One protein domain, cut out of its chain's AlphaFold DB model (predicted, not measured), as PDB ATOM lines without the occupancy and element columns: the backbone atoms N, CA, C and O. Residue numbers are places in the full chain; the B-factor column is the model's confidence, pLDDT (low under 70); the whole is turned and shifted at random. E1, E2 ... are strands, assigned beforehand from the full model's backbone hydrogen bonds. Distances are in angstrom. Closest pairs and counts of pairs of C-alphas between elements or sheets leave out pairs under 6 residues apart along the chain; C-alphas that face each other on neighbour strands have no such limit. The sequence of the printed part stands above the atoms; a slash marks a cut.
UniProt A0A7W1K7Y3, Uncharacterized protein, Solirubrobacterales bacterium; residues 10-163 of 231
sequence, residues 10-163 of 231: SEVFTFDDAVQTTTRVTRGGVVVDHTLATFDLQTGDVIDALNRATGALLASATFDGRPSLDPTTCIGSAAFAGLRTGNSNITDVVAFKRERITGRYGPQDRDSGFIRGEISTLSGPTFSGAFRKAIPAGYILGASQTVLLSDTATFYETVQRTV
ATOM      1  N   SER A  10      -2.406  -1.948 -21.880       60.94
ATOM      2  CA  SER A  10      -2.741  -1.154 -20.710       60.94
ATOM      3  C   SER A  10      -2.767   0.308 -21.111       60.94
ATOM      4  O   SER A  10      -1.751   0.920 -21.445       60.94
ATOM      5  N   GLU A  11      -3.969   0.856 -21.142       63.91
ATOM      6  CA  GLU A  11      -4.152   2.289 -21.295       63.91
ATOM      7  C   GLU A  11      -4.166   2.932 -19.928       63.91
ATOM      8  O   GLU A  11      -4.586   2.319 -18.950       63.91
ATOM      9  N   VAL A  12      -3.661   4.156 -19.896       59.19
ATOM     10  CA  VAL A  12      -3.441   4.914 -18.684       59.19
ATOM     11  C   VAL A  12      -3.975   6.306 -18.915       59.19
ATOM     12  O   VAL A  12      -3.433   7.067 -19.718       59.19
ATOM     13  N   PHE A  13      -5.005   6.655 -18.160       63.50
ATOM     14  CA  PHE A  13      -5.531   8.007 -18.147       63.50
ATOM     15  C   PHE A  13      -5.516   8.531 -16.725       63.50
ATOM     16  O   PHE A  13      -6.025   7.873 -15.816       63.50
ATOM     17  N   THR A  14      -4.948   9.720 -16.566       60.03
ATOM     18  CA  THR A  14      -5.015  10.480 -15.325       60.03
ATOM     19  C   THR A  14      -5.959  11.643 -15.562       60.03
ATOM     20  O   THR A  14      -5.764  12.421 -16.497       60.03
ATOM     21  N   PHE A  15      -6.995  11.729 -14.737       59.38
ATOM     22  CA  PHE A  15      -7.930  12.843 -14.753       59.38
ATOM     23  C   PHE A  15      -7.786  13.610 -13.448       59.38
ATOM     24  O   PHE A  15      -8.072  13.076 -12.378       59.38
ATOM     25  N   ASP A  16      -7.349  14.855 -13.571       60.88
ATOM     26  CA  ASP A  16      -7.590  15.904 -12.596       60.88
ATOM     27  C   ASP A  16      -8.032  17.128 -13.406       60.88
ATOM     28  O   ASP A  16      -7.251  17.693 -14.175       60.88
ATOM     29  N   ASP A  17      -9.306  17.506 -13.296       58.53
ATOM     30  CA  ASP A  17      -9.854  18.645 -14.042       58.53
ATOM     31  C   ASP A  17      -9.174  19.969 -13.642       58.53
ATOM     32  O   ASP A  17      -9.214  20.941 -14.402       58.53
ATOM     33  N   ALA A  18      -8.519  20.020 -12.474       63.53
ATOM     34  CA  ALA A  18      -7.823  21.203 -11.982       63.53
ATOM     35  C   ALA A  18      -6.321  21.216 -12.317       63.53
ATOM     36  O   ALA A  18      -5.721  22.293 -12.389       63.53
ATOM     37  N   VAL A  19      -5.696  20.054 -12.540       70.31
ATOM     38  CA  VAL A  19      -4.246  19.943 -12.745       70.31
ATOM     39  C   VAL A  19      -3.948  19.132 -13.999       70.31
ATOM     40  O   VAL A  19      -4.211  17.940 -14.071       70.31
ATOM     41  N   GLN A  20      -3.296  19.752 -14.987       81.81
ATOM     42  CA  GLN A  20      -2.777  18.986 -16.118       81.81
ATOM     43  C   GLN A  20      -1.737  17.979 -15.617       81.81
ATOM     44  O   GLN A  20      -0.675  18.367 -15.124       81.81
ATOM     45  N   THR A  21      -2.026  16.691 -15.770       81.94
ATOM     46  CA  THR A  21      -1.135  15.594 -15.386       81.94
ATOM     47  C   THR A  21      -0.454  14.971 -16.603       81.94
ATOM     48  O   THR A  21      -1.036  14.903 -17.684       81.94
ATOM     49  N   THR A  22       0.774  14.484 -16.430       86.69
ATOM     50  CA  THR A  22       1.458  13.597 -17.381       86.69
ATOM     51  C   THR A  22       1.877  12.321 -16.668       86.69
ATOM     52  O   THR A  22       2.203  12.354 -15.482       86.69
ATOM     53  N   THR A  23       1.901  11.206 -17.386       85.88
ATOM     54  CA  THR A  23       2.331   9.916 -16.838       85.88
ATOM     55  C   THR A  23       3.780   9.646 -17.225       85.88
ATOM     56  O   THR A  23       4.185   9.896 -18.361       85.88
ATOM     57  N   ARG A  24       4.566   9.116 -16.289       90.75
ATOM     58  CA  ARG A  24       5.873   8.510 -16.551       90.75
ATOM     59  C   ARG A  24       5.831   7.055 -16.109       90.75
ATOM     60  O   ARG A  24       5.365   6.767 -15.016       90.75
ATOM     61  N   VAL A  25       6.344   6.155 -16.941       90.94
ATOM     62  CA  VAL A  25       6.506   4.744 -16.578       90.94
ATOM     63  C   VAL A  25       7.987   4.434 -16.438       90.94
ATOM     64  O   VAL A  25       8.786   4.813 -17.293       90.94
ATOM     65  N   THR A  26       8.348   3.748 -15.359       95.12
ATOM     66  CA  THR A  26       9.714   3.340 -15.044       95.12
ATOM     67  C   THR A  26       9.771   1.823 -14.895       95.12
ATOM     68  O   THR A  26       9.070   1.250 -14.063       95.12
ATOM     69  N   ARG A  27      10.642   1.163 -15.661       94.38
ATOM     70  CA  ARG A  27      10.879  -0.285 -15.627       94.38
ATOM     71  C   ARG A  27      12.289  -0.565 -15.137       94.38
ATOM     72  O   ARG A  27      13.258  -0.167 -15.778       94.38
ATOM     73  N   GLY A  28      12.418  -1.231 -13.988       94.81
ATOM     74  CA  GLY A  28      13.732  -1.554 -13.416       94.81
ATOM     75  C   GLY A  28      14.634  -0.326 -13.213       94.81
ATOM     76  O   GLY A  28      15.845  -0.421 -13.383       94.81
ATOM     77  N   GLY A  29      14.045   0.837 -12.909       95.00
ATOM     78  CA  GLY A  29      14.755   2.113 -12.751       95.00
ATOM     79  C   GLY A  29      14.985   2.912 -14.042       95.00
ATOM     80  O   GLY A  29      15.512   4.018 -13.971       95.00
ATOM     81  N   VAL A  30      14.578   2.399 -15.208       95.50
ATOM     82  CA  VAL A  30      14.719   3.080 -16.506       95.50
ATOM     83  C   VAL A  30      13.374   3.637 -16.962       95.50
ATOM     84  O   VAL A  30      12.377   2.920 -16.956       95.50
ATOM     85  N   VAL A  31      13.339   4.906 -17.378       93.38
ATOM     86  CA  VAL A  31      12.127   5.508 -17.951       93.38
ATOM     87  C   VAL A  31      11.815   4.851 -19.292       93.38
ATOM     88  O   VAL A  31      12.673   4.774 -20.170       93.38
ATOM     89  N   VAL A  32      10.583   4.378 -19.442       90.25
ATOM     90  CA  VAL A  32      10.080   3.792 -20.683       90.25
ATOM     91  C   VAL A  32       9.517   4.920 -21.544       90.25
ATOM     92  O   VAL A  32       8.455   5.479 -21.247       90.25
ATOM     93  N   ASP A  33      10.247   5.270 -22.604       79.50
ATOM     94  CA  ASP A  33       9.768   6.221 -23.604       79.50
ATOM     95  C   ASP A  33       8.510   5.681 -24.289       79.50
ATOM     96  O   ASP A  33       8.445   4.526 -24.713       79.50
ATOM     97  N   HIS A  34       7.509   6.544 -24.418       71.56
ATOM     98  CA  HIS A  34       6.257   6.243 -25.096       71.56
ATOM     99  C   HIS A  34       5.836   7.460 -25.916       71.56
ATOM    100  O   HIS A  34       5.914   8.603 -25.470       71.56
ATOM    101  N   THR A  35       5.418   7.216 -27.152       56.53
ATOM    102  CA  THR A  35       4.998   8.260 -28.097       56.53
ATOM    103  C   THR A  35       3.481   8.441 -28.139       56.53
ATOM    104  O   THR A  35       3.008   9.417 -28.716       56.53
ATOM    105  N   LEU A  36       2.713   7.525 -27.535       54.06
ATOM    106  CA  LEU A  36       1.247   7.479 -27.548       54.06
ATOM    107  C   LEU A  36       0.719   6.957 -26.196       54.06
ATOM    108  O   LEU A  36       1.444   6.268 -25.487       54.06
ATOM    109  N   ALA A  37      -0.540   7.264 -25.857       60.56
ATOM    110  CA  ALA A  37      -1.207   6.984 -24.568       60.56
ATOM    111  C   ALA A  37      -1.366   5.490 -24.181       60.56
ATOM    112  O   ALA A  37      -2.028   5.163 -23.199       60.56
ATOM    113  N   THR A  38      -0.780   4.580 -24.955       66.12
ATOM    114  CA  THR A  38      -0.802   3.134 -24.722       66.12
ATOM    115  C   THR A  38       0.555   2.676 -24.215       66.12
ATOM    116  O   THR A  38       1.564   2.851 -24.904       66.12
ATOM    117  N   PHE A  39       0.566   2.031 -23.054       71.12
ATOM    118  CA  PHE A  39       1.760   1.436 -22.475       71.12
ATOM    119  C   PHE A  39       1.667  -0.091 -22.581       71.12
ATOM    120  O   PHE A  39       0.648  -0.692 -22.243       71.12
ATOM    121  N   ASP A  40       2.748  -0.737 -23.021       80.12
ATOM    122  CA  ASP A  40       2.920  -2.181 -22.812       80.12
ATOM    123  C   ASP A  40       3.450  -2.389 -21.389       80.12
ATOM    124  O   ASP A  40       4.657  -2.566 -21.174       80.12
ATOM    125  N   LEU A  41       2.555  -2.218 -20.411       84.00
ATOM    126  CA  LEU A  41       2.893  -2.337 -18.997       84.00
ATOM    127  C   LEU A  41       3.237  -3.785 -18.651       84.00
ATOM    128  O   LEU A  41       2.549  -4.732 -19.030       84.00
ATOM    129  N   GLN A  42       4.292  -3.940 -17.863       88.00
ATOM    130  CA  GLN A  42       4.730  -5.204 -17.297       88.00
ATOM    131  C   GLN A  42       4.577  -5.168 -15.784       88.00
ATOM    132  O   GLN A  42       4.734  -4.125 -15.150       88.00
ATOM    133  N   THR A  43       4.267  -6.318 -15.185       89.50
ATOM    134  CA  THR A  43       4.201  -6.434 -13.729       89.50
ATOM    135  C   THR A  43       5.520  -5.962 -13.111       89.50
ATOM    136  O   THR A  43       6.588  -6.451 -13.477       89.50
ATOM    137  N   GLY A  44       5.435  -5.022 -12.171       91.88
ATOM    138  CA  GLY A  44       6.587  -4.367 -11.550       91.88
ATOM    139  C   GLY A  44       6.965  -3.013 -12.161       91.88
ATOM    140  O   GLY A  44       7.790  -2.316 -11.571       91.88
ATOM    141  N   ASP A  45       6.365  -2.611 -13.286       92.12
ATOM    142  CA  ASP A  45       6.498  -1.245 -13.795       92.12
ATOM    143  C   ASP A  45       5.952  -0.248 -12.763       92.12
ATOM    144  O   ASP A  45       4.902  -0.465 -12.155       92.12
ATOM    145  N   VAL A  46       6.671   0.855 -12.559       92.56
ATOM    146  CA  VAL A  46       6.254   1.958 -11.686       92.56
ATOM    147  C   VAL A  46       5.659   3.059 -12.544       92.56
ATOM    148  O   VAL A  46       6.291   3.532 -13.486       92.56
ATOM    149  N   ILE A  47       4.446   3.457 -12.210       88.88
ATOM    150  CA  ILE A  47       3.671   4.485 -12.880       88.88
ATOM    151  C   ILE A  47       3.655   5.711 -11.974       88.88
ATOM    152  O   ILE A  47       3.064   5.687 -10.895       88.88
ATOM    153  N   ASP A  48       4.246   6.796 -12.451       90.25
ATOM    154  CA  ASP A  48       4.256   8.086 -11.783       90.25
ATOM    155  C   ASP A  48       3.282   9.043 -12.475       90.25
ATOM    156  O   ASP A  48       3.399   9.322 -13.673       90.25
ATOM    157  N   ALA A  49       2.348   9.596 -11.707       87.31
ATOM    158  CA  ALA A  49       1.553  10.744 -12.111       87.31
ATOM    159  C   ALA A  49       2.317  12.019 -11.738       87.31
ATOM    160  O   ALA A  49       2.613  12.259 -10.566       87.31
ATOM    161  N   LEU A  50       2.643  12.840 -12.730       88.94
ATOM    162  CA  LEU A  50       3.415  14.068 -12.563       88.94
ATOM    163  C   LEU A  50       2.562  15.281 -12.925       88.94
ATOM    164  O   LEU A  50       1.788  15.248 -13.883       88.94
ATOM    165  N   ASN A  51       2.756  16.388 -12.218       88.56
ATOM    166  CA  ASN A  51       2.240  17.680 -12.640       88.56
ATOM    167  C   ASN A  51       2.914  18.064 -13.963       88.56
ATOM    168  O   ASN A  51       4.137  18.152 -14.039       88.56
ATOM    169  N   ARG A  52       2.130  18.302 -15.015       87.50
ATOM    170  CA  ARG A  52       2.658  18.571 -16.356       87.50
ATOM    171  C   ARG A  52       3.437  19.883 -16.436       87.50
ATOM    172  O   ARG A  52       4.384  19.967 -17.210       87.50
ATOM    173  N   ALA A  53       3.041  20.896 -15.665       90.44
ATOM    174  CA  ALA A  53       3.665  22.215 -15.701       90.44
ATOM    175  C   ALA A  53       4.995  22.248 -14.936       90.44
ATOM    176  O   ALA A  53       5.943  22.884 -15.385       90.44
ATOM    177  N   THR A  54       5.071  21.572 -13.786       93.69
ATOM    178  CA  THR A  54       6.244  21.637 -12.894       93.69
ATOM    179  C   THR A  54       7.116  20.385 -12.923       93.69
ATOM    180  O   THR A  54       8.244  20.416 -12.439       93.69
ATOM    181  N   GLY A  55       6.605  19.269 -13.445       91.75
ATOM    182  CA  GLY A  55       7.244  17.954 -13.371       91.75
ATOM    183  C   GLY A  55       7.222  17.318 -11.976       91.75
ATOM    184  O   GLY A  55       7.826  16.262 -11.794       91.75
ATOM    185  N   ALA A  56       6.556  17.937 -10.992       91.69
ATOM    186  CA  ALA A  56       6.484  17.426  -9.625       91.69
ATOM    187  C   ALA A  56       5.698  16.109  -9.553       91.69
ATOM    188  O   ALA A  56       4.653  15.979 -10.189       91.69
ATOM    189  N   LEU A  57       6.178  15.153  -8.754       91.75
ATOM    190  CA  LEU A  57       5.477  13.894  -8.500       91.75
ATOM    191  C   LEU A  57       4.208  14.152  -7.683       91.75
ATOM    192  O   LEU A  57       4.277  14.732  -6.602       91.75
ATOM    193  N   LEU A  58       3.064  13.717  -8.208       88.38
ATOM    194  CA  LEU A  58       1.761  13.807  -7.548       88.38
ATOM    195  C   LEU A  58       1.408  12.492  -6.856       88.38
ATOM    196  O   LEU A  58       0.956  12.496  -5.715       88.38
ATOM    197  N   ALA A  59       1.620  11.373  -7.547       89.75
ATOM    198  CA  ALA A  59       1.373  10.037  -7.025       89.75
ATOM    199  C   ALA A  59       2.210   8.996  -7.778       89.75
ATOM    200  O   ALA A  59       2.657   9.250  -8.896       89.75
ATOM    201  N   SER A  60       2.394   7.826  -7.170       90.94
ATOM    202  CA  SER A  60       3.114   6.701  -7.768       90.94
ATOM    203  C   SER A  60       2.437   5.384  -7.399       90.94
ATOM    204  O   SER A  60       1.956   5.233  -6.273       90.94
ATOM    205  N   ALA A  61       2.404   4.432  -8.326       89.69
ATOM    206  CA  ALA A  61       1.966   3.062  -8.070       89.69
ATOM    207  C   ALA A  61       2.769   2.049  -8.880       89.69
ATOM    208  O   ALA A  61       3.314   2.355  -9.934       89.69
ATOM    209  N   THR A  62       2.816   0.815  -8.389       91.50
ATOM    210  CA  THR A  62       3.398  -0.315  -9.118       91.50
ATOM    211  C   THR A  62       2.292  -1.098  -9.810       91.50
ATOM    212  O   THR A  62       1.339  -1.521  -9.156       91.50
ATOM    213  N   PHE A  63       2.440  -1.336 -11.110       89.62
ATOM    214  CA  PHE A  63       1.530  -2.177 -11.873       89.62
ATOM    215  C   PHE A  63       1.685  -3.641 -11.448       89.62
ATOM    216  O   PHE A  63       2.757  -4.235 -11.575       89.62
ATOM    217  N   ASP A  64       0.609  -4.248 -10.949       89.94
ATOM    218  CA  ASP A  64       0.596  -5.624 -10.438       89.94
ATOM    219  C   ASP A  64       0.092  -6.653 -11.468       89.94
ATOM    220  O   ASP A  64      -0.097  -7.826 -11.142       89.94
ATOM    221  N   GLY A  65      -0.091  -6.240 -12.728       86.75
ATOM    222  CA  GLY A  65      -0.636  -7.088 -13.792       86.75
ATOM    223  C   GLY A  65      -2.157  -7.258 -13.729       86.75
ATOM    224  O   GLY A  65      -2.678  -8.237 -14.269       86.75
ATOM    225  N   ARG A  66      -2.865  -6.359 -13.036       90.69
ATOM    226  CA  ARG A  66      -4.328  -6.368 -12.904       90.69
ATOM    227  C   ARG A  66      -4.926  -5.088 -13.520       90.69
ATOM    228  O   ARG A  66      -4.197  -4.118 -13.662       90.69
ATOM    229  N   PRO A  67      -6.208  -5.085 -13.934       92.12
ATOM    230  CA  PRO A  67      -7.179  -6.167 -13.814       92.12
ATOM    231  C   PRO A  67      -6.799  -7.352 -14.707       92.12
ATOM    232  O   PRO A  67      -6.261  -7.181 -15.794       92.12
ATOM    233  N   SER A  68      -7.057  -8.574 -14.255       92.94
ATOM    234  CA  SER A  68      -6.825  -9.780 -15.050       92.94
ATOM    235  C   SER A  68      -8.107 -10.580 -15.187       92.94
ATOM    236  O   SER A  68      -8.965 -10.564 -14.309       92.94
ATOM    237  N   LEU A  69      -8.248 -11.273 -16.314       93.19
ATOM    238  CA  LEU A  69      -9.400 -12.115 -16.622       93.19
ATOM    239  C   LEU A  69      -8.968 -13.578 -16.623       93.19
ATOM    240  O   LEU A  69      -7.968 -13.929 -17.251       93.19
ATOM    241  N   ASP A  70      -9.746 -14.424 -15.954       92.88
ATOM    242  CA  ASP A  70      -9.472 -15.848 -15.817       92.88
ATOM    243  C   ASP A  70      -9.373 -16.513 -17.206       92.88
ATOM    244  O   ASP A  70     -10.275 -16.327 -18.038       92.88
ATOM    245  N   PRO A  71      -8.313 -17.296 -17.491       88.75
ATOM    246  CA  PRO A  71      -8.133 -17.989 -18.765       88.75
ATOM    247  C   PRO A  71      -9.318 -18.859 -19.204       88.75
ATOM    248  O   PRO A  71      -9.499 -19.054 -20.404       88.75
ATOM    249  N   THR A  72     -10.137 -19.331 -18.262       90.56
ATOM    250  CA  THR A  72     -11.377 -20.088 -18.504       90.56
ATOM    251  C   THR A  72     -12.513 -19.248 -19.097       90.56
ATOM    252  O   THR A  72     -13.483 -19.814 -19.593       90.56
ATOM    253  N   THR A  73     -12.391 -17.915 -19.128       93.75
ATOM    254  CA  THR A  73     -13.278 -17.047 -19.919       93.75
ATOM    255  C   THR A  73     -12.890 -17.173 -21.394       93.75
ATOM    256  O   THR A  73     -11.967 -16.514 -21.875       93.75
ATOM    257  N   CYS A  74     -13.561 -18.082 -22.096       94.31
ATOM    258  CA  CYS A  74     -13.214 -18.570 -23.432       94.31
ATOM    259  C   CYS A  74     -14.391 -18.478 -24.422       94.31
ATOM    260  O   CYS A  74     -15.511 -18.110 -24.057       94.31
ATOM    261  N   ILE A  75     -14.150 -18.811 -25.695       94.12
ATOM    262  CA  ILE A  75     -15.180 -18.816 -26.748       94.12
ATOM    263  C   ILE A  75     -16.342 -19.729 -26.339       94.12
ATOM    264  O   ILE A  75     -16.141 -20.898 -26.032       94.12
ATOM    265  N   GLY A  76     -17.568 -19.211 -26.382       94.25
ATOM    266  CA  GLY A  76     -18.778 -19.930 -25.988       94.25
ATOM    267  C   GLY A  76     -19.116 -19.818 -24.498       94.25
ATOM    268  O   GLY A  76     -20.245 -20.120 -24.116       94.25
ATOM    269  N   SER A  77     -18.193 -19.338 -23.657       95.00
ATOM    270  CA  SER A  77     -18.495 -19.036 -22.257       95.00
ATOM    271  C   SER A  77     -19.306 -17.744 -22.141       95.00
ATOM    272  O   SER A  77     -19.156 -16.823 -22.945       95.00
ATOM    273  N   ALA A  78     -20.187 -17.685 -21.144       96.25
ATOM    274  CA  ALA A  78     -20.856 -16.454 -20.728       96.25
ATOM    275  C   ALA A  78     -20.402 -16.008 -19.332       96.25
ATOM    276  O   ALA A  78     -20.485 -14.831 -19.024       96.25
ATOM    277  N   ALA A  79     -19.910 -16.915 -18.488       97.12
ATOM    278  CA  ALA A  79     -19.366 -16.559 -17.183       97.12
ATOM    279  C   ALA A  79     -17.949 -15.990 -17.320       97.12
ATOM    280  O   ALA A  79     -17.190 -16.414 -18.192       97.12
ATOM    281  N   PHE A  80     -17.591 -15.071 -16.428       97.25
ATOM    282  CA  PHE A  80     -16.227 -14.580 -16.288       97.25
ATOM    283  C   PHE A  80     -15.843 -14.430 -14.819       97.25
ATOM    284  O   PHE A  80     -16.681 -14.210 -13.941       97.25
ATOM    285  N   ALA A  81     -14.544 -14.516 -14.569       97.44
ATOM    286  CA  ALA A  81     -13.924 -14.213 -13.292       97.44
ATOM    287  C   ALA A  81     -12.585 -13.518 -13.538       97.44
ATOM    288  O   ALA A  81     -12.058 -13.549 -14.653       97.44
ATOM    289  N   GLY A  82     -12.041 -12.884 -12.508       96.44
ATOM    290  CA  GLY A  82     -10.784 -12.174 -12.627       96.44
ATOM    291  C   GLY A  82     -10.235 -11.653 -11.310       96.44
ATOM    292  O   GLY A  82     -10.836 -11.823 -10.242       96.44
ATOM    293  N   LEU A  83      -9.075 -11.008 -11.405       96.44
ATOM    294  CA  LEU A  83      -8.417 -10.333 -10.293       96.44
ATOM    295  C   LEU A  83      -8.379  -8.827 -10.537       96.44
ATOM    296  O   LEU A  83      -8.203  -8.385 -11.668       96.44
ATOM    297  N   ARG A  84      -8.488  -8.046  -9.466       95.19
ATOM    298  CA  ARG A  84      -8.392  -6.580  -9.465       95.19
ATOM    299  C   ARG A  84      -7.275  -6.114  -8.536       95.19
ATOM    300  O   ARG A  84      -6.864  -6.860  -7.635       95.19
ATOM    301  N   THR A  85      -6.768  -4.908  -8.748       92.50
ATOM    302  CA  THR A  85      -5.734  -4.332  -7.874       92.50
ATOM    303  C   THR A  85      -6.367  -3.951  -6.541       92.50
ATOM    304  O   THR A  85      -7.335  -3.198  -6.504       92.50
ATOM    305  N   GLY A  86      -5.860  -4.500  -5.433       89.44
ATOM    306  CA  GLY A  86      -6.387  -4.235  -4.089       89.44
ATOM    307  C   GLY A  86      -7.919  -4.315  -4.001       89.44
ATOM    308  O   GLY A  86      -8.513  -5.359  -4.269       89.44
ATOM    309  N   ASN A  87      -8.542  -3.190  -3.634       88.62
ATOM    310  CA  ASN A  87      -9.997  -3.015  -3.573       88.62
ATOM    311  C   ASN A  87     -10.546  -2.083  -4.673       88.62
ATOM    312  O   ASN A  87     -11.663  -1.581  -4.533       88.62
ATOM    313  N   SER A  88      -9.802  -1.876  -5.762       91.38
ATOM    314  CA  SER A  88     -10.173  -1.011  -6.890       91.38
ATOM    315  C   SER A  88     -11.446  -1.471  -7.590       91.38
ATOM    316  O   SER A  88     -11.655  -2.666  -7.797       91.38
ATOM    317  N   ASN A  89     -12.314  -0.539  -7.973       91.81
ATOM    318  CA  ASN A  89     -13.571  -0.880  -8.637       91.81
ATOM    319  C   ASN A  89     -13.315  -1.360 -10.066       91.81
ATOM    320  O   ASN A  89     -12.581  -0.716 -10.812       91.81
ATOM    321  N   ILE A  90     -13.970  -2.455 -10.456       95.81
ATOM    322  CA  ILE A  90     -14.044  -2.868 -11.859       95.81
ATOM    323  C   ILE A  90     -15.158  -2.049 -12.500       95.81
ATOM    324  O   ILE A  90     -16.309  -2.114 -12.065       95.81
ATOM    325  N   THR A  91     -14.804  -1.246 -13.495       94.31
ATOM    326  CA  THR A  91     -15.723  -0.315 -14.155       94.31
ATOM    327  C   THR A  91     -16.439  -0.952 -15.331       94.31
ATOM    328  O   THR A  91     -17.608  -0.652 -15.565       94.31
ATOM    329  N   ASP A  92     -15.761  -1.838 -16.058       95.69
ATOM    330  CA  ASP A  92     -16.348  -2.521 -17.202       95.69
ATOM    331  C   ASP A  92     -15.681  -3.876 -17.441       95.69
ATOM    332  O   ASP A  92     -14.489  -4.067 -17.196       95.69
ATOM    333  N   VAL A  93     -16.459  -4.818 -17.960       97.00
ATOM    334  CA  VAL A  93     -15.952  -6.069 -18.522       97.00
ATOM    335  C   VAL A  93     -16.667  -6.260 -19.846       97.00
ATOM    336  O   VAL A  93     -17.891  -6.353 -19.888       97.00
ATOM    337  N   VAL A  94     -15.923  -6.303 -20.944       97.31
ATOM    338  CA  VAL A  94     -16.489  -6.291 -22.297       97.31
ATOM    339  C   VAL A  94     -15.891  -7.386 -23.155       97.31
ATOM    340  O   VAL A  94     -14.710  -7.690 -23.061       97.31
ATOM    341  N   ALA A  95     -16.695  -7.945 -24.048       96.88
ATOM    342  CA  ALA A  95     -16.200  -8.673 -25.205       96.88
ATOM    343  C   ALA A  95     -16.580  -7.897 -26.466       96.88
ATOM    344  O   ALA A  95     -17.735  -7.512 -26.623       96.88
ATOM    345  N   PHE A  96     -15.641  -7.654 -27.370       96.06
ATOM    346  CA  PHE A  96     -15.892  -6.910 -28.606       96.06
ATOM    347  C   PHE A  96     -15.086  -7.491 -29.762       96.06
ATOM    348  O   PHE A  96     -14.139  -8.247 -29.568       96.06
ATOM    349  N   LYS A  97     -15.458  -7.147 -30.987       95.19
ATOM    350  CA  LYS A  97     -14.722  -7.508 -32.194       95.19
ATOM    351  C   LYS A  97     -13.928  -6.294 -32.660       95.19
ATOM    352  O   LYS A  97     -14.497  -5.218 -32.803       95.19
ATOM    353  N   ARG A  98     -12.633  -6.464 -32.925       93.06
ATOM    354  CA  ARG A  98     -11.817  -5.433 -33.577       93.06
ATOM    355  C   ARG A  98     -11.800  -5.688 -35.075       93.06
ATOM    356  O   ARG A  98     -11.399  -6.759 -35.528       93.06
ATOM    357  N   GLU A  99     -12.285  -4.722 -35.839       92.06
ATOM    358  CA  GLU A  99     -12.393  -4.794 -37.291       92.06
ATOM    359  C   GLU A  99     -11.487  -3.745 -37.920       92.06
ATOM    360  O   GLU A  99     -11.600  -2.555 -37.633       92.06
ATOM    361  N   ARG A 100     -10.605  -4.183 -38.819       90.94
ATOM    362  CA  ARG A 100      -9.791  -3.267 -39.609       90.94
ATOM    363  C   ARG A 100     -10.610  -2.764 -40.789       90.94
ATOM    364  O   ARG A 100     -10.917  -3.525 -41.707       90.94
ATOM    365  N   ILE A 101     -10.964  -1.487 -40.763       90.25
ATOM    366  CA  ILE A 101     -11.672  -0.801 -41.840       90.25
ATOM    367  C   ILE A 101     -10.683   0.019 -42.667       90.25
ATOM    368  O   ILE A 101      -9.824   0.711 -42.128       90.25
ATOM    369  N   THR A 102     -10.791  -0.035 -43.992       92.00
ATOM    370  CA  THR A 102      -9.989   0.820 -44.878       92.00
ATOM    371  C   THR A 102     -10.832   2.018 -45.284       92.00
ATOM    372  O   THR A 102     -11.745   1.891 -46.099       92.00
ATOM    373  N   GLY A 103     -10.555   3.172 -44.678       88.50
ATOM    374  CA  GLY A 103     -11.229   4.430 -44.986       88.50
ATOM    375  C   GLY A 103     -10.443   5.297 -45.970       88.50
ATOM    376  O   GLY A 103      -9.325   4.974 -46.371       88.50
ATOM    377  N   ARG A 104     -11.005   6.467 -46.302       90.25
ATOM    378  CA  ARG A 104     -10.349   7.496 -47.134       90.25
ATOM    379  C   ARG A 104      -8.983   7.939 -46.585       90.25
ATOM    380  O   ARG A 104      -8.137   8.376 -47.354       90.25
ATOM    381  N   TYR A 105      -8.777   7.811 -45.274       90.56
ATOM    382  CA  TYR A 105      -7.559   8.213 -44.560       90.56
ATOM    383  C   TYR A 105      -6.632   7.035 -44.216       90.56
ATOM    384  O   TYR A 105      -5.742   7.177 -43.383       90.56
ATOM    385  N   GLY A 106      -6.831   5.878 -44.849       91.69
ATOM    386  CA  GLY A 106      -6.049   4.671 -44.609       91.69
ATOM    387  C   GLY A 106      -6.732   3.671 -43.669       91.69
ATOM    388  O   GLY A 106      -7.901   3.846 -43.305       91.69
ATOM    389  N   PRO A 107      -6.034   2.576 -43.326       89.94
ATOM    390  CA  PRO A 107      -6.567   1.548 -42.446       89.94
ATOM    391  C   PRO A 107      -6.721   2.066 -41.014       89.94
ATOM    392  O   PRO A 107      -5.780   2.625 -40.456       89.94
ATOM    393  N   GLN A 108      -7.885   1.834 -40.422       88.94
ATOM    394  CA  GLN A 108      -8.197   2.129 -39.029       88.94
ATOM    395  C   GLN A 108      -8.763   0.874 -38.376       88.94
ATOM    396  O   GLN A 108      -9.527   0.142 -39.004       88.94
ATOM    397  N   ASP A 109      -8.408   0.633 -37.122       88.81
ATOM    398  CA  ASP A 109      -9.064  -0.394 -36.324       88.81
ATOM    399  C   ASP A 109     -10.288   0.221 -35.645       88.81
ATOM    400  O   ASP A 109     -10.224   1.307 -35.068       88.81
ATOM    401  N   ARG A 110     -11.427  -0.457 -35.758       90.25
ATOM    402  CA  ARG A 110     -12.683  -0.069 -35.128       90.25
ATOM    403  C   ARG A 110     -13.180  -1.210 -34.262       90.25
ATOM    404  O   ARG A 110     -13.326  -2.336 -34.732       90.25
ATOM    405  N   ASP A 111     -13.522  -0.884 -33.027       92.38
ATOM    406  CA  ASP A 111     -14.158  -1.830 -32.124       92.38
ATOM    407  C   ASP A 111     -15.680  -1.845 -32.376       92.38
ATOM    408  O   ASP A 111     -16.332  -0.803 -32.520       92.38
ATOM    409  N   SER A 112     -16.250  -3.041 -32.507       93.50
ATOM    410  CA  SER A 112     -17.659  -3.281 -32.827       93.50
ATOM    411  C   SER A 112     -18.205  -4.503 -32.074       93.50
ATOM    412  O   SER A 112     -17.470  -5.244 -31.423       93.50
ATOM    413  N   GLY A 113     -19.526  -4.712 -32.111       91.88
ATOM    414  CA  GLY A 113     -20.143  -5.923 -31.552       91.88
ATOM    415  C   GLY A 113     -20.017  -6.086 -30.031       91.88
ATOM    416  O   GLY A 113     -19.941  -7.211 -29.558       91.88
ATOM    417  N   PHE A 114     -19.984  -4.997 -29.263       96.06
ATOM    418  CA  PHE A 114     -19.791  -5.039 -27.811       96.06
ATOM    419  C   PHE A 114     -20.836  -5.898 -27.076       96.06
ATOM    420  O   PHE A 114     -22.047  -5.707 -27.214       96.06
ATOM    421  N   ILE A 115     -20.349  -6.790 -26.218       96.81
ATOM    422  CA  ILE A 115     -21.106  -7.570 -25.241       96.81
ATOM    423  C   ILE A 115     -20.598  -7.152 -23.863       96.81
ATOM    424  O   ILE A 115     -19.470  -7.468 -23.491       96.81
ATOM    425  N   ARG A 116     -21.427  -6.429 -23.109       97.19
ATOM    426  CA  ARG A 116     -21.102  -6.024 -21.736       97.19
ATOM    427  C   ARG A 116     -21.380  -7.164 -20.760       97.19
ATOM    428  O   ARG A 116     -22.412  -7.839 -20.851       97.19
ATOM    429  N   GLY A 117     -20.434  -7.371 -19.859       97.38
ATOM    430  CA  GLY A 117     -20.531  -8.243 -18.706       97.38
ATOM    431  C   GLY A 117     -21.207  -7.528 -17.544       97.38
ATOM    432  O   GLY A 117     -21.054  -6.324 -17.364       97.38
ATOM    433  N   GLU A 118     -21.967  -8.277 -16.760       98.12
ATOM    434  CA  GLU A 118     -22.560  -7.813 -15.513       98.12
ATOM    435  C   GLU A 118     -21.796  -8.435 -14.349       98.12
ATOM    436  O   GLU A 118     -21.692  -9.660 -14.241       98.12
ATOM    437  N   ILE A 119     -21.215  -7.585 -13.506       97.50
ATOM    438  CA  ILE A 119     -20.436  -8.007 -12.343       97.50
ATOM    439  C   ILE A 119     -21.418  -8.354 -11.231       97.50
ATOM    440  O   ILE A 119     -22.205  -7.517 -10.801       97.50
ATOM    441  N   SER A 120     -21.359  -9.597 -10.768       97.25
ATOM    442  CA  SER A 120     -22.259 -10.119  -9.733       97.25
ATOM    443  C   SER A 120     -21.597 -10.198  -8.361       97.25
ATOM    444  O   SER A 120     -22.279 -10.149  -7.342       97.25
ATOM    445  N   THR A 121     -20.268 -10.325  -8.327       97.25
ATOM    446  CA  THR A 121     -19.503 -10.489  -7.090       97.25
ATOM    447  C   THR A 121     -18.243  -9.636  -7.136       97.25
ATOM    448  O   THR A 121     -17.483  -9.688  -8.105       97.25
ATOM    449  N   LEU A 122     -18.001  -8.899  -6.053       96.25
ATOM    450  CA  LEU A 122     -16.750  -8.207  -5.752       96.25
ATOM    451  C   LEU A 122     -16.341  -8.604  -4.336       96.25
ATOM    452  O   LEU A 122     -17.054  -8.304  -3.381       96.25
ATOM    453  N   SER A 123     -15.222  -9.310  -4.193       95.44
ATOM    454  CA  SER A 123     -14.756  -9.784  -2.887       95.44
ATOM    455  C   SER A 123     -13.237  -9.753  -2.813       95.44
ATOM    456  O   SER A 123     -12.548 -10.461  -3.553       95.44
ATOM    457  N   GLY A 124     -12.708  -8.895  -1.935       94.00
ATOM    458  CA  GLY A 124     -11.269  -8.647  -1.823       94.00
ATOM    459  C   GLY A 124     -10.647  -8.372  -3.202       94.00
ATOM    460  O   GLY A 124     -11.198  -7.556  -3.940       94.00
ATOM    461  N   PRO A 125      -9.574  -9.076  -3.604       95.62
ATOM    462  CA  PRO A 125      -8.917  -8.876  -4.896       95.62
ATOM    463  C   PRO A 125      -9.614  -9.575  -6.075       95.62
ATOM    464  O   PRO A 125      -9.053  -9.606  -7.167       95.62
ATOM    465  N   THR A 126     -10.787 -10.178  -5.881       96.69
ATOM    466  CA  THR A 126     -11.461 -10.996  -6.900       96.69
ATOM    467  C   THR A 126     -12.766 -10.367  -7.366       96.69
ATOM    468  O   THR A 126     -13.458  -9.689  -6.596       96.69
ATOM    469  N   PHE A 127     -13.114 -10.616  -8.627       97.69
ATOM    470  CA  PHE A 127     -14.412 -10.268  -9.193       97.69
ATOM    471  C   PHE A 127     -14.940 -11.392 -10.085       97.69
ATOM    472  O   PHE A 127     -14.168 -12.164 -10.656       97.69
ATOM    473  N   SER A 128     -16.261 -11.484 -10.220       97.94
ATOM    474  CA  SER A 128     -16.901 -12.416 -11.151       97.94
ATOM    475  C   SER A 128     -18.269 -11.928 -11.615       97.94
ATOM    476  O   SER A 128     -18.915 -11.076 -10.993       97.94
ATOM    477  N   GLY A 129     -18.724 -12.474 -12.734       98.06
ATOM    478  CA  GLY A 129     -19.954 -12.048 -13.377       98.06
ATOM    479  C   GLY A 129     -20.309 -12.885 -14.594       98.06
ATOM    480  O   GLY A 129     -19.773 -13.976 -14.806       98.06
ATOM    481  N   ALA A 130     -21.237 -12.368 -15.393       98.19
ATOM    482  CA  ALA A 130     -21.643 -13.007 -16.633       98.19
ATOM    483  C   ALA A 130     -21.966 -11.998 -17.739       98.19
ATOM    484  O   ALA A 130     -22.537 -10.935 -17.511       98.19
ATOM    485  N   PHE A 131     -21.629 -12.359 -18.968       97.81
ATOM    486  CA  PHE A 131     -22.123 -11.736 -20.182       97.81
ATOM    487  C   PHE A 131     -23.566 -12.157 -20.440       97.81
ATOM    488  O   PHE A 131     -23.959 -13.302 -20.218       97.81
ATOM    489  N   ARG A 132     -24.351 -11.249 -21.026       95.56
ATOM    490  CA  ARG A 132     -25.733 -11.548 -21.447       95.56
ATOM    491  C   ARG A 132     -25.821 -12.596 -22.559       95.56
ATOM    492  O   ARG A 132     -26.900 -13.120 -22.826       95.56
ATOM    493  N   LYS A 133     -24.713 -12.853 -23.256       96.19
ATOM    494  CA  LYS A 133     -24.584 -13.829 -24.341       96.19
ATOM    495  C   LYS A 133     -23.210 -14.483 -24.271       96.19
ATOM    496  O   LYS A 133     -22.256 -13.859 -23.815       96.19
ATOM    497  N   ALA A 134     -23.120 -15.710 -24.770       96.44
ATOM    498  CA  ALA A 134     -21.849 -16.398 -24.940       96.44
ATOM    499  C   ALA A 134     -20.901 -15.609 -25.858       96.44
ATOM    500  O   ALA A 134     -21.340 -15.032 -26.857       96.44
ATOM    501  N   ILE A 135     -19.609 -15.619 -25.534       96.56
ATOM    502  CA  ILE A 135     -18.577 -14.897 -26.282       96.56
ATOM    503  C   ILE A 135     -18.338 -15.582 -27.640       96.56
ATOM    504  O   ILE A 135     -17.961 -16.757 -27.664       96.56
ATOM    505  N   PRO A 136     -18.512 -14.893 -28.780       95.44
ATOM    506  CA  PRO A 136     -18.253 -15.484 -30.091       95.44
ATOM    507  C   PRO A 136     -16.756 -15.652 -30.389       95.44
ATOM    508  O   PRO A 136     -15.897 -14.989 -29.809       95.44
ATOM    509  N   ALA A 137     -16.436 -16.514 -31.356       93.81
ATOM    510  CA  ALA A 137     -15.075 -16.640 -31.870       93.81
ATOM    511  C   ALA A 137     -14.591 -15.330 -32.520       93.81
ATOM    512  O   ALA A 137     -15.362 -14.624 -33.172       93.81
ATOM    513  N   GLY A 138     -13.299 -15.024 -32.363       91.81
ATOM    514  CA  GLY A 138     -12.673 -13.819 -32.925       91.81
ATOM    515  C   GLY A 138     -12.904 -12.535 -32.120       91.81
ATOM    516  O   GLY A 138     -12.518 -11.464 -32.580       91.81
ATOM    517  N   TYR A 139     -13.523 -12.629 -30.942       95.38
ATOM    518  CA  TYR A 139     -13.678 -11.500 -30.029       95.38
ATOM    519  C   TYR A 139     -12.415 -11.291 -29.178       95.38
ATOM    520  O   TYR A 139     -11.623 -12.207 -28.939       95.38
ATOM    521  N   ILE A 140     -12.255 -10.056 -28.719       94.38
ATOM    522  CA  ILE A 140     -11.301  -9.589 -27.718       94.38
ATOM    523  C   ILE A 140     -12.079  -9.380 -26.422       94.38
ATOM    524  O   ILE A 140     -13.191  -8.854 -26.436       94.38
ATOM    525  N   LEU A 141     -11.495  -9.807 -25.310       95.25
ATOM    526  CA  LEU A 141     -12.017  -9.625 -23.966       95.25
ATOM    527  C   LEU A 141     -11.244  -8.501 -23.285       95.25
ATOM    528  O   LEU A 141     -10.016  -8.536 -23.258       95.25
ATOM    529  N   GLY A 142     -11.970  -7.533 -22.745       94.44
ATOM    530  CA  GLY A 142     -11.454  -6.404 -21.993       94.44
ATOM    531  C   GLY A 142     -11.984  -6.405 -20.562       94.44
ATOM    532  O   GLY A 142     -13.157  -6.705 -20.341       94.44
ATOM    533  N   ALA A 143     -11.139  -6.048 -19.602       95.62
ATOM    534  CA  ALA A 143     -11.562  -5.650 -18.264       95.62
ATOM    535  C   ALA A 143     -10.942  -4.300 -17.935       95.62
ATOM    536  O   ALA A 143      -9.749  -4.104 -18.160       95.62
ATOM    537  N   SER A 144     -11.749  -3.400 -17.395       94.12
ATOM    538  CA  SER A 144     -11.332  -2.065 -16.997       94.12
ATOM    539  C   SER A 144     -11.550  -1.877 -15.505       94.12
ATOM    540  O   SER A 144     -12.544  -2.342 -14.940       94.12
ATOM    541  N   GLN A 145     -10.622  -1.188 -14.858       93.69
ATOM    542  CA  GLN A 145     -10.736  -0.812 -13.460       93.69
ATOM    543  C   GLN A 145     -10.274   0.622 -13.248       93.69
ATOM    544  O   GLN A 145      -9.534   1.193 -14.051       93.69
ATOM    545  N   THR A 146     -10.706   1.182 -12.128       90.94
ATOM    546  CA  THR A 146     -10.278   2.497 -11.673       90.94
ATOM    547  C   THR A 146      -9.502   2.344 -10.375       90.94
ATOM    548  O   THR A 146     -10.042   1.845  -9.383       90.94
ATOM    549  N   VAL A 147      -8.241   2.772 -10.385       87.94
ATOM    550  CA  VAL A 147      -7.335   2.745  -9.235       87.94
ATOM    551  C   VAL A 147      -7.140   4.170  -8.736       87.94
ATOM    552  O   VAL A 147      -6.694   5.047  -9.473       87.94
ATOM    553  N   LEU A 148      -7.480   4.411  -7.474       87.12
ATOM    554  CA  LEU A 148      -7.207   5.691  -6.833       87.12
ATOM    555  C   LEU A 148      -5.749   5.700  -6.362       87.12
ATOM    556  O   LEU A 148      -5.368   4.865  -5.541       87.12
ATOM    557  N   LEU A 149      -4.941   6.612  -6.899       82.50
ATOM    558  CA  LEU A 149      -3.531   6.762  -6.522       82.50
ATOM    559  C   LEU A 149      -3.362   7.754  -5.367       82.50
ATOM    560  O   LEU A 149      -2.506   7.576  -4.503       82.50
ATOM    561  N   SER A 150      -4.183   8.801  -5.363       82.81
ATOM    562  CA  SER A 150      -4.292   9.814  -4.312       82.81
ATOM    563  C   SER A 150      -5.687  10.447  -4.356       82.81
ATOM    564  O   SER A 150      -6.482  10.120  -5.236       82.81
ATOM    565  N   ASP A 151      -5.976  11.398  -3.467       80.75
ATOM    566  CA  ASP A 151      -7.257  12.124  -3.453       80.75
ATOM    567  C   ASP A 151      -7.543  12.915  -4.745       80.75
ATOM    568  O   ASP A 151      -8.690  13.269  -5.009       80.75
ATOM    569  N   THR A 152      -6.516  13.194  -5.555       75.00
ATOM    570  CA  THR A 152      -6.627  13.999  -6.784       75.00
ATOM    571  C   THR A 152      -6.180  13.261  -8.042       75.00
ATOM    572  O   THR A 152      -6.321  13.787  -9.139       75.00
ATOM    573  N   ALA A 153      -5.636  12.047  -7.920       76.94
ATOM    574  CA  ALA A 153      -5.130  11.285  -9.052       76.94
ATOM    575  C   ALA A 153      -5.825   9.929  -9.139       76.94
ATOM    576  O   ALA A 153      -5.678   9.060  -8.276       76.94
ATOM    577  N   THR A 154      -6.556   9.745 -10.232       81.75
ATOM    578  CA  THR A 154      -7.223   8.490 -10.563       81.75
ATOM    579  C   THR A 154      -6.620   7.900 -11.821       81.75
ATOM    580  O   THR A 154      -6.431   8.607 -12.808       81.75
ATOM    581  N   PHE A 155      -6.363   6.600 -11.781       79.69
ATOM    582  CA  PHE A 155      -5.803   5.824 -12.864       79.69
ATOM    583  C   PHE A 155      -6.861   4.902 -13.456       79.69
ATOM    584  O   PHE A 155      -7.511   4.140 -12.736       79.69
ATOM    585  N   TYR A 156      -7.039   4.970 -14.767       84.56
ATOM    586  CA  TYR A 156      -7.892   4.037 -15.492       84.56
ATOM    587  C   TYR A 156      -7.012   3.001 -16.157       84.56
ATOM    588  O   TYR A 156      -6.236   3.361 -17.030       84.56
ATOM    589  N   GLU A 157      -7.163   1.746 -15.751       85.69
ATOM    590  CA  GLU A 157      -6.489   0.603 -16.355       85.69
ATOM    591  C   GLU A 157      -7.490  -0.184 -17.163       85.69
ATOM    592  O   GLU A 157      -8.584  -0.494 -16.692       85.69
ATOM    593  N   THR A 158      -7.095  -0.560 -18.367       88.38
ATOM    594  CA  THR A 158      -7.817  -1.550 -19.154       88.38
ATOM    595  C   THR A 158      -6.842  -2.629 -19.546       88.38
ATOM    596  O   THR A 158      -5.731  -2.317 -19.928       88.38
ATOM    597  N   VAL A 159      -7.249  -3.887 -19.464       87.94
ATOM    598  CA  VAL A 159      -6.491  -5.017 -19.987       87.94
ATOM    599  C   VAL A 159      -7.321  -5.687 -21.061       87.94
ATOM    600  O   VAL A 159      -8.481  -6.019 -20.827       87.94
ATOM    601  N   GLN A 160      -6.716  -5.908 -22.226       91.12
ATOM    602  CA  GLN A 160      -7.342  -6.585 -23.358       91.12
ATOM    603  C   GLN A 160      -6.588  -7.863 -23.720       91.12
ATOM    604  O   GLN A 160      -5.360  -7.913 -23.664       91.12
ATOM    605  N   ARG A 161      -7.316  -8.907 -24.125       89.62
ATOM    606  CA  ARG A 161      -6.731 -10.135 -24.682       89.62
ATOM    607  C   ARG A 161      -7.636 -10.775 -25.721       89.62
ATOM    608  O   ARG A 161      -8.858 -10.679 -25.645       89.62
ATOM    609  N   THR A 162      -7.047 -11.491 -26.668       90.19
ATOM    610  CA  THR A 162      -7.814 -12.334 -27.588       90.19
ATOM    611  C   THR A 162      -8.449 -13.503 -26.834       90.19
ATOM    612  O   THR A 162      -7.853 -14.075 -25.918       90.19
ATOM    613  N   VAL A 163      -9.679 -13.861 -27.207       90.31
ATOM    614  CA  VAL A 163     -10.390 -14.974 -26.570       90.31
ATOM    615  C   VAL A 163      -9.988 -16.283 -27.239       90.31
ATOM    616  O   VAL A 163     -10.164 -16.463 -28.445       90.31
TER     617      VAL A 163
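This is residues 10 to 163 of the 231 residues of an uncharacterized protein of Solirubrobacterales bacterium (UniProt A0A7W1K7Y3). A large antiparallel sheet of seven strands folds back on itself at one end, E8 and E5 over the side of E1, E10, E9 and E6, while near its E1 end a small sheet, E2, E3 and E4, lies partly face to face with it, the strands crossed. The long hairpin of E6 and E7 reaches away from this body, and its tip, residues 102 to 107, sticks out. The printed part has 154 residues with ten named strands, E1 to E10 in chain order, and no named helix: all strand. The sheet orders are E1 E10 E9 E6 E7 E8 E5 and E2 E3 E4, both antiparallel. The whole is compact, with a radius of gyration of the C-alphas of 16.9 A and spans of 49 by 48 by 31 A.

E1, residues 10 to 15, begins at C-alpha 10 (-2.741, -1.154, -20.710). E2 is residues 21 to 27, E3 46 to 51, E4 57 to 62 and E5 79 to 83. E6, residues 89 to 103, is 36.8 A long, and E7, residues 106 to 123, 45.0 A, from C-alpha 106 (-6.049, 4.671, -44.609). E8 is residues 126 to 131. E9, residues 140 to 148, measures 26.2 A, and E10, residues 154 to 162, 26.9 A, ending at C-alpha 162 (-7.814, -12.334, -27.588).

In the strongly twisted large sheet, E1 and E5 are edge strands. N 156 and O 13 of E10 and E1 are 3.2 A apart. E9 and E10 form a hairpin, with N 143 and O 159 at 2.9 A. E9 pairs with E6 through N 94 and O 142, 2.9 A. E6 bends by 61 degrees at residue 95 and E7 by 80 degrees at residue 120. Pairing is staggered: E7 pairs with E6 over residues 106 to 116, N 99 and O 110 at 2.8 A, and with E8 over 117 to 123, N 118 and O 130 at 2.8 A. E8 pairs with E5, N 82 and O 127 at 2.9 A. In this folded sheet, one sheet bent back into two leaves, E7 is the hinge. E6 E7 E8 and E2 E3 E4 are meanders, each strand the antiparallel neighbour of the one before. E5 E6 E7 E8 and E6 E7 E8 E9 are Greek keys, a meander whose extra strand neighbours its far end. In the small sheet, N 24 and O 48 are 2.9 A apart, N 47 and O 61 2.8 A. The two sheets form a sandwich, face to face, their strands at 79 degrees.

The C-alphas farthest apart, of Thr 54 and Gly 76, are 50.3 A apart. The printed part has no cut. The links E2 to E3 and E4 to E5 are long. Residues 10 to 18 and 35 to 38 have pLDDT under 70; the mean of the printed part is 88.7.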